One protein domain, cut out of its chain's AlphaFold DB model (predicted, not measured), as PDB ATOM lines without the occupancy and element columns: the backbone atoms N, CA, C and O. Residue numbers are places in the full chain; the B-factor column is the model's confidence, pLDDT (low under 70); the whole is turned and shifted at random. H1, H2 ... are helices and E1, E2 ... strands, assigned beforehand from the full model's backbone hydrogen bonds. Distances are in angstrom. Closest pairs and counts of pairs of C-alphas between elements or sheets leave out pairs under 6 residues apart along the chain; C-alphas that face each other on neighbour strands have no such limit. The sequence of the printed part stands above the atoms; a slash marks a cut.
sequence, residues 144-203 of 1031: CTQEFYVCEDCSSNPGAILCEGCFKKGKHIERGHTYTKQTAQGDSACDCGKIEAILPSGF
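What this domain is: This is residues 144 to 203 of the 1031 residues of the protein "E3 ubiquitin-protein ligase" of Polysphondylium pallidum (strain ATCC 26659 / Pp 5 / PN500) (UniProt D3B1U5). This domain has little regular structure: a ribbon of two strands, E1 and E2, with the short helix H1 beside E1, and long loops around them. Residues 152 to 163 make a long loop from E1 to H1, with C-alphas 3 to 11 A from the mean of all C-alphas, and residues 184 to 203 make a longer stretch after E2, 7 to 16 A from that mean. The 60 printed residues hold E1, H1, E2 in that order, an antiparallel sheet, class mixed, with 16 residues in named elements; the whole is compact, radius of gyration of the C-alphas 10.1 A, spanning 28 by 21 by 17 A.

How they stand to each other: Start at E1, residues 147 to 151, antiparallel at 158 degrees to E2, residues 179 to 183; N 150 and O 180 are 2.9 A apart, within hydrogen-bond range. Residues 148 to 149 also pair with 162 to 163, antiparallel. Next look at H1, residues 164 to 169, where every O i to N i+4 pair is within hydrogen-bond range; its closest C-alphas to E1 are Glu 164 and Phe 148, 5.9 A.

Where its parts are: Find C-alpha 147 at (-1.337, 4.752, 8.897); E1 runs 13.4 A from there. H1 spans 8.5 A. E2 runs 13.5 A to C-alpha 183 at (-1.556, 3.082, 13.107).

The domain as a whole: The farthest C-alphas, Arg 175 and Gly 186, are 29.3 A apart. The printed part has no cut; the link E1 to H1 is long. Look for pLDDT under 70 at residues 156 to 159, 185 to 188 and 195 to 197.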
ATOM      1  N   CYS A 144      -7.749   7.317   6.167       80.00
ATOM      2  CA  CYS A 144      -6.550   6.742   6.738       80.00
ATOM      3  C   CYS A 144      -6.903   5.395   7.372       80.00
ATOM      4  O   CYS A 144      -7.305   5.342   8.527       80.00
ATOM      5  N   THR A 145      -6.773   4.315   6.603       74.44
ATOM      6  CA  THR A 145      -7.175   2.961   7.027       74.44
ATOM      7  C   THR A 145      -6.021   2.110   7.560       74.44
ATOM      8  O   THR A 145      -6.243   1.041   8.114       74.44
ATOM      9  N   GLN A 146      -4.777   2.567   7.386       79.88
ATOM     10  CA  GLN A 146      -3.574   1.841   7.805       79.88
ATOM     11  C   GLN A 146      -2.697   2.711   8.700       79.88
ATOM     12  O   GLN A 146      -2.472   2.382   9.859       79.88
ATOM     13  N   GLU A 147      -2.236   3.850   8.182       86.62
ATOM     14  CA  GLU A 147      -1.337   4.752   8.897       86.62
ATOM     15  C   GLU A 147      -1.720   6.212   8.648       86.62
ATOM     16  O   GLU A 147      -2.136   6.592   7.546       86.62
ATOM     17  N   PHE A 148      -1.543   7.039   9.676       91.62
ATOM     18  CA  PHE A 148      -1.705   8.485   9.600       91.62
ATOM     19  C   PHE A 148      -0.643   9.211  10.426       91.62
ATOM     20  O   PHE A 148       0.083   8.623  11.229       91.62
ATOM     21  N   TYR A 149      -0.548  10.514  10.196       93.00
ATOM     22  CA  TYR A 149       0.399  11.410  10.835       93.00
ATOM     23  C   TYR A 149      -0.356  12.498  11.588       93.00
ATOM     24  O   TYR A 149      -1.264  13.110  11.038       93.00
ATOM     25  N   VAL A 150       0.053  12.771  12.820       89.12
ATOM     26  CA  VAL A 150      -0.416  13.912  13.611       89.12
ATOM     27  C   VAL A 150       0.747  14.883  13.716       89.12
ATOM     28  O   VAL A 150       1.778  14.532  14.283       89.12
ATOM     29  N   CYS A 151       0.619  16.074  13.133       91.75
ATOM     30  CA  CYS A 151       1.639  17.119  13.222       91.75
ATOM     31  C   CYS A 151       1.240  18.100  14.321       91.75
ATOM     32  O   CYS A 151       0.312  18.873  14.118       91.75
ATOM     33  N   GLU A 152       1.936  18.092  15.454       84.38
ATOM     34  CA  GLU A 152       1.571  18.906  16.623       84.38
ATOM     35  C   GLU A 152       1.674  20.407  16.328       84.38
ATOM     36  O   GLU A 152       0.808  21.170  16.740       84.38
ATOM     37  N   ASP A 153       2.654  20.813  15.518       84.75
ATOM     38  CA  ASP A 153       2.867  22.228  15.183       84.75
ATOM     39  C   ASP A 153       1.869  22.779  14.158       84.75
ATOM     40  O   ASP A 153       1.567  23.970  14.147       84.75
ATOM     41  N   CYS A 154       1.381  21.927  13.250       86.00
ATOM     42  CA  CYS A 154       0.392  22.333  12.251       86.00
ATOM     43  C   CYS A 154      -1.037  22.100  12.717       86.00
ATOM     44  O   CYS A 154      -1.957  22.544  12.036       86.00
ATOM     45  N   SER A 155      -1.242  21.340  13.786       80.19
ATOM     46  CA  SER A 155      -2.578  20.943  14.170       80.19
ATOM     47  C   SER A 155      -3.291  22.044  14.943       80.19
ATOM     48  O   SER A 155      -2.802  22.527  15.962       80.19
ATOM     49  N   SER A 156      -4.495  22.389  14.494       69.31
ATOM     50  CA  SER A 156      -5.417  23.254  15.232       69.31
ATOM     51  C   SER A 156      -6.176  22.477  16.320       69.31
ATOM     52  O   SER A 156      -6.723  23.090  17.238       69.31
ATOM     53  N   ASN A 157      -6.218  21.133  16.255       62.28
ATOM     54  CA  ASN A 157      -6.844  20.288  17.279       62.28
ATOM     55  C   ASN A 157      -6.128  18.924  17.496       62.28
ATOM     56  O   ASN A 157      -5.608  18.331  16.561       62.28
ATOM     57  N   PRO A 158      -6.113  18.342  18.709       57.16
ATOM     58  CA  PRO A 158      -5.343  17.115  18.982       57.16
ATOM     59  C   PRO A 158      -5.760  15.869  18.179       57.16
ATOM     60  O   PRO A 158      -5.034  14.879  18.179       57.16
ATOM     61  N   GLY A 159      -6.932  15.901  17.538       69.06
ATOM     62  CA  GLY A 159      -7.459  14.810  16.720       69.06
ATOM     63  C   GLY A 159      -7.165  14.946  15.228       69.06
ATOM     64  O   GLY A 159      -7.583  14.070  14.480       69.06
ATOM     65  N   ALA A 160      -6.487  16.012  14.783       80.75
ATOM     66  CA  ALA A 160      -6.273  16.237  13.361       80.75
ATOM     67  C   ALA A 160      -5.238  15.259  12.801       80.75
ATOM     68  O   ALA A 160      -4.102  15.175  13.284       80.75
ATOM     69  N   ILE A 161      -5.622  14.545  11.748       89.44
ATOM     70  CA  ILE A 161      -4.786  13.520  11.132       89.44
ATOM     71  C   ILE A 161      -4.505  13.827   9.664       89.44
ATOM     72  O   ILE A 161      -5.339  14.317   8.908       89.44
ATOM     73  N   LEU A 162      -3.309  13.470   9.217       89.94
ATOM     74  CA  LEU A 162      -2.874  13.587   7.836       89.94
ATOM     75  C   LEU A 162      -2.586  12.199   7.282       89.94
ATOM     76  O   LEU A 162      -1.824  11.425   7.862       89.94
ATOM     77  N   CYS A 163      -3.151  11.881   6.119       93.25
ATOM     78  CA  CYS A 163      -2.726  10.693   5.394       93.25
ATOM     79  C   CYS A 163      -1.264  10.857   4.963       93.25
ATOM     80  O   CYS A 163      -0.801  11.973   4.713       93.25
ATOM     81  N   GLU A 164      -0.549   9.744   4.814       91.69
ATOM     82  CA  GLU A 164       0.868   9.749   4.435       91.69
ATOM     83  C   GLU A 164       1.164  10.638   3.216       91.69
ATOM     84  O   GLU A 164       2.125  11.406   3.216       91.69
ATOM     85  N   GLY A 165       0.308  10.581   2.193       91.06
ATOM     86  CA  GLY A 165       0.468  11.388   0.985       91.06
ATOM     87  C   GLY A 165       0.372  12.891   1.252       91.06
ATOM     88  O   GLY A 165       1.166  13.654   0.712       91.06
ATOM     89  N   CYS A 166      -0.564  13.325   2.098       92.62
ATOM     90  CA  CYS A 166      -0.690  14.737   2.463       92.62
ATOM     91  C   CYS A 166       0.455  15.184   3.368       92.62
ATOM     92  O   CYS A 166       1.024  16.241   3.130       92.62
ATOM     93  N   PHE A 167       0.839  14.358   4.340       93.19
ATOM     94  CA  PHE A 167       1.954  14.654   5.231       93.19
ATOM     95  C   PHE A 167       3.277  14.821   4.463       93.19
ATOM     96  O   PHE A 167       3.992  15.797   4.659       93.19
ATOM     97  N   LYS A 168       3.582  13.913   3.525       91.12
ATOM     98  CA  LYS A 168       4.809  13.979   2.710       91.12
ATOM     99  C   LYS A 168       4.825  15.143   1.719       91.12
ATOM    100  O   LYS A 168       5.890  15.667   1.427       91.12
ATOM    101  N   LYS A 169       3.663  15.512   1.172       90.94
ATOM    102  CA  LYS A 169       3.521  16.628   0.220       90.94
ATOM    103  C   LYS A 169       3.307  17.987   0.898       90.94
ATOM    104  O   LYS A 169       3.205  19.005   0.213       90.94
ATOM    105  N   GLY A 170       3.145  18.008   2.218       87.19
ATOM    106  CA  GLY A 170       3.151  19.219   3.031       87.19
ATOM    107  C   GLY A 170       4.566  19.586   3.460       87.19
ATOM    108  O   GLY A 170       5.498  18.792   3.353       87.19
ATOM    109  N   LYS A 171       4.731  20.790   4.006       88.69
ATOM    110  CA  LYS A 171       6.042  21.299   4.447       88.69
ATOM    111  C   LYS A 171       6.437  20.830   5.856       88.69
ATOM    112  O   LYS A 171       7.295  21.444   6.479       88.69
ATOM    113  N   HIS A 172       5.819  19.761   6.369       90.75
ATOM    114  CA  HIS A 172       6.010  19.292   7.750       90.75
ATOM    115  C   HIS A 172       7.446  18.818   8.008       90.75
ATOM    116  O   HIS A 172       8.060  19.217   8.994       90.75
ATOM    117  N   ILE A 173       7.996  18.000   7.100       88.19
ATOM    118  CA  ILE A 173       9.369  17.478   7.213       88.19
ATOM    119  C   ILE A 173      10.385  18.600   6.963       88.19
ATOM    120  O   ILE A 173      11.328  18.762   7.729       88.19
ATOM    121  N   GLU A 174      10.171  19.406   5.919       86.31
ATOM    122  CA  GLU A 174      11.078  20.494   5.521       86.31
ATOM    123  C   GLU A 174      11.231  21.574   6.599       86.31
ATOM    124  O   GLU A 174      12.317  22.123   6.773       86.31
ATOM    125  N   ARG A 175      10.155  21.874   7.336       87.62
ATOM    126  CA  ARG A 175      10.162  22.849   8.436       87.62
ATOM    127  C   ARG A 175      10.595  22.258   9.778       87.62
ATOM    128  O   ARG A 175      10.634  22.989  10.761       87.62
ATOM    129  N   GLY A 176      10.917  20.964   9.826       88.75
ATOM    130  CA  GLY A 176      11.336  20.289  11.054       88.75
ATOM    131  C   GLY A 176      10.251  20.253  12.129       88.75
ATOM    132  O   GLY A 176      10.572  20.395  13.304       88.75
ATOM    133  N   HIS A 177       8.982  20.110  11.737       93.12
ATOM    134  CA  HIS A 177       7.877  20.078  12.693       93.12
ATOM    135  C   HIS A 177       7.903  18.810  13.562       93.12
ATOM    136  O   HIS A 177       8.375  17.752  13.143       93.12
ATOM    137  N   THR A 178       7.315  18.902  14.748       89.12
ATOM    138  CA  THR A 178       7.035  17.791  15.654       89.12
ATOM    139  C   THR A 178       5.809  17.033  15.156       89.12
ATOM    140  O   THR A 178       4.735  17.605  14.940       89.12
ATOM    141  N   TYR A 179       5.960  15.726  14.944       93.19
ATOM    142  CA  TYR A 179       4.868  14.870  14.496       93.19
ATOM    143  C   TYR A 179       4.985  13.447  15.033       93.19
ATOM    144  O   TYR A 179       6.077  12.936  15.281       93.19
ATOM    145  N   THR A 180       3.839  12.778  15.129       90.19
ATOM    146  CA  THR A 180       3.732  11.366  15.497       90.19
ATOM    147  C   THR A 180       3.088  10.584  14.358       90.19
ATOM    148  O   THR A 180       2.059  10.989  13.819       90.19
ATOM    149  N   LYS A 181       3.680   9.443  13.995       92.38
ATOM    150  CA  LYS A 181       3.065   8.461  13.093       92.38
ATOM    151  C   LYS A 181       2.273   7.457  13.927       92.38
ATOM    152  O   LYS A 181       2.822   6.899  14.873       92.38
ATOM    153  N   GLN A 182       1.012   7.229  13.584       85.69
ATOM    154  CA  GLN A 182       0.126   6.311  14.299       85.69
ATOM    155  C   GLN A 182      -0.520   5.313  13.332       85.69
ATOM    156  O   GLN A 182      -0.747   5.618  12.157       85.69
ATOM    157  N   THR A 183      -0.812   4.115  13.837       82.94
ATOM    158  CA  THR A 183      -1.556   3.082  13.107       82.94
ATOM    159  C   THR A 183      -3.049   3.311  13.306       82.94
ATOM    160  O   THR A 183      -3.508   3.513  14.430       82.94
ATOM    161  N   ALA A 184      -3.817   3.275  12.222       75.19
ATOM    162  CA  ALA A 184      -5.259   3.456  12.271       75.19
ATOM    163  C   ALA A 184      -5.941   2.267  12.966       75.19
ATOM    164  O   ALA A 184      -5.775   1.124  12.549       75.19
ATOM    165  N   GLN A 185      -6.736   2.540  14.005       58.88
ATOM    166  CA  GLN A 185      -7.644   1.561  14.627       58.88
ATOM    167  C   GLN A 185      -9.066   1.615  14.023       58.88
ATOM    168  O   GLN A 185     -10.015   1.094  14.599       58.88
ATOM    169  N   GLY A 186      -9.222   2.253  12.859       61.50
ATOM    170  CA  GLY A 186     -10.490   2.402  12.147       61.50
ATOM    171  C   GLY A 186     -10.400   3.412  10.998       61.50
ATOM    172  O   GLY A 186      -9.361   4.035  10.786       61.50
ATOM    173  N   ASP A 187     -11.502   3.597  10.273       67.69
ATOM    174  CA  ASP A 187     -11.581   4.515   9.132       67.69
ATOM    175  C   ASP A 187     -11.703   5.973   9.601       67.69
ATOM    176  O   ASP A 187     -12.790   6.448   9.928       67.69
ATOM    177  N   SER A 188     -10.585   6.705   9.618       68.56
ATOM    178  CA  SER A 188     -10.560   8.140   9.946       68.56
ATOM    179  C   SER A 188     -10.208   8.979   8.717       68.56
ATOM    180  O   SER A 188      -9.296   8.629   7.975       68.56
ATOM    181  N   ALA A 189     -10.914  10.082   8.465       80.50
ATOM    182  CA  ALA A 189     -10.679  10.914   7.281       80.50
ATOM    183  C   ALA A 189      -9.449  11.824   7.447       80.50
ATOM    184  O   ALA A 189      -9.204  12.348   8.525       80.50
ATOM    185  N   CYS A 190      -8.696  12.050   6.369       86.94
ATOM    186  CA  CYS A 190      -7.600  13.021   6.350       86.94
ATOM    187  C   CYS A 190      -8.119  14.464   6.500       86.94
ATOM    188  O   CYS A 190      -9.109  14.847   5.874       86.94
ATOM    189  N   ASP A 191      -7.399  15.285   7.263       84.06
ATOM    190  CA  ASP A 191      -7.751  16.677   7.572       84.06
ATOM    191  C   ASP A 191      -6.956  17.719   6.777       84.06
ATOM    192  O   ASP A 191      -7.096  18.923   6.976       84.06
ATOM    193  N   CYS A 192      -6.127  17.279   5.830       85.38
ATOM    194  CA  CYS A 192      -5.398  18.191   4.954       85.38
ATOM    195  C   CYS A 192      -6.365  19.069   4.145       85.38
ATOM    196  O   CYS A 192      -7.250  18.532   3.475       85.38
ATOM    197  N   GLY A 193      -6.160  20.390   4.183       75.19
ATOM    198  CA  GLY A 193      -7.002  21.384   3.508       75.19
ATOM    199  C   GLY A 193      -8.202  21.879   4.327       75.19
ATOM    200  O   GLY A 193      -8.939  22.753   3.878       75.19
ATOM    201  N   LYS A 194      -8.396  21.355   5.544       72.19
ATOM    202  CA  LYS A 194      -9.404  21.824   6.506       72.19
ATOM    203  C   LYS A 194      -8.760  22.806   7.484       72.19
ATOM    204  O   LYS A 194      -8.026  22.383   8.378       72.19
ATOM    205  N   ILE A 195      -9.000  24.105   7.307       67.56
ATOM    206  CA  ILE A 195      -8.340  25.184   8.074       67.56
ATOM    207  C   ILE A 195      -8.637  25.118   9.577       67.56
ATOM    208  O   ILE A 195      -7.838  25.532  10.415       67.56
ATOM    209  N   GLU A 196      -9.774  24.526   9.918       60.31
ATOM    210  CA  GLU A 196     -10.231  24.240  11.271       60.31
ATOM    211  C   GLU A 196      -9.439  23.136  11.991       60.31
ATOM    212  O   GLU A 196      -9.457  23.063  13.220       60.31
ATOM    213  N   ALA A 197      -8.773  22.253  11.246       69.12
ATOM    214  CA  ALA A 197      -8.099  21.073  11.782       69.12
ATOM    215  C   ALA A 197      -6.585  21.168  11.608       69.12
ATOM    216  O   ALA A 197      -5.838  20.819  12.518       69.12
ATOM    217  N   ILE A 198      -6.134  21.698  10.472       78.31
ATOM    218  CA  ILE A 198      -4.729  21.907  10.147       78.31
ATOM    219  C   ILE A 198      -4.554  23.379   9.763       78.31
ATOM    220  O   ILE A 198      -5.281  23.902   8.922       78.31
ATOM    221  N   LEU A 199      -3.578  24.058  10.361       76.50
ATOM    222  CA  LEU A 199      -3.193  25.412   9.976       76.50
ATOM    223  C   LEU A 199      -2.845  25.447   8.477       76.50
ATOM    224  O   LEU A 199      -2.221  24.499   7.994       76.50
ATOM    225  N   PRO A 200      -3.136  26.535   7.737       79.94
ATOM    226  CA  PRO A 200      -2.847  26.613   6.298       79.94
ATOM    227  C   PRO A 200      -1.393  26.295   5.937       79.94
ATOM    228  O   PRO A 200      -1.106  25.658   4.925       79.94
ATOM    229  N   SER A 201      -0.460  26.650   6.824       78.62
ATOM    230  CA  SER A 201       0.965  26.324   6.717       78.62
ATOM    231  C   SER A 201       1.283  24.823   6.685       78.62
ATOM    232  O   SER A 201       2.384  24.443   6.285       78.62
ATOM    233  N   GLY A 202       0.355  23.987   7.147       83.81
ATOM    234  CA  GLY A 202       0.417  22.530   7.160       83.81
ATOM    235  C   GLY A 202      -0.359  21.858   6.033       83.81
ATOM    236  O   GLY A 202      -0.449  20.635   6.018       83.81
ATOM    237  N   PHE A 203      -0.937  22.602   5.094       89.06
ATOM    238  CA  PHE A 203      -1.568  21.986   3.932       89.06
ATOM    239  C   PHE A 203      -0.524  21.433   2.961       89.06
ATOM    240  O   PHE A 203       0.584  21.958   2.819       89.06
TER     241      PHE A 203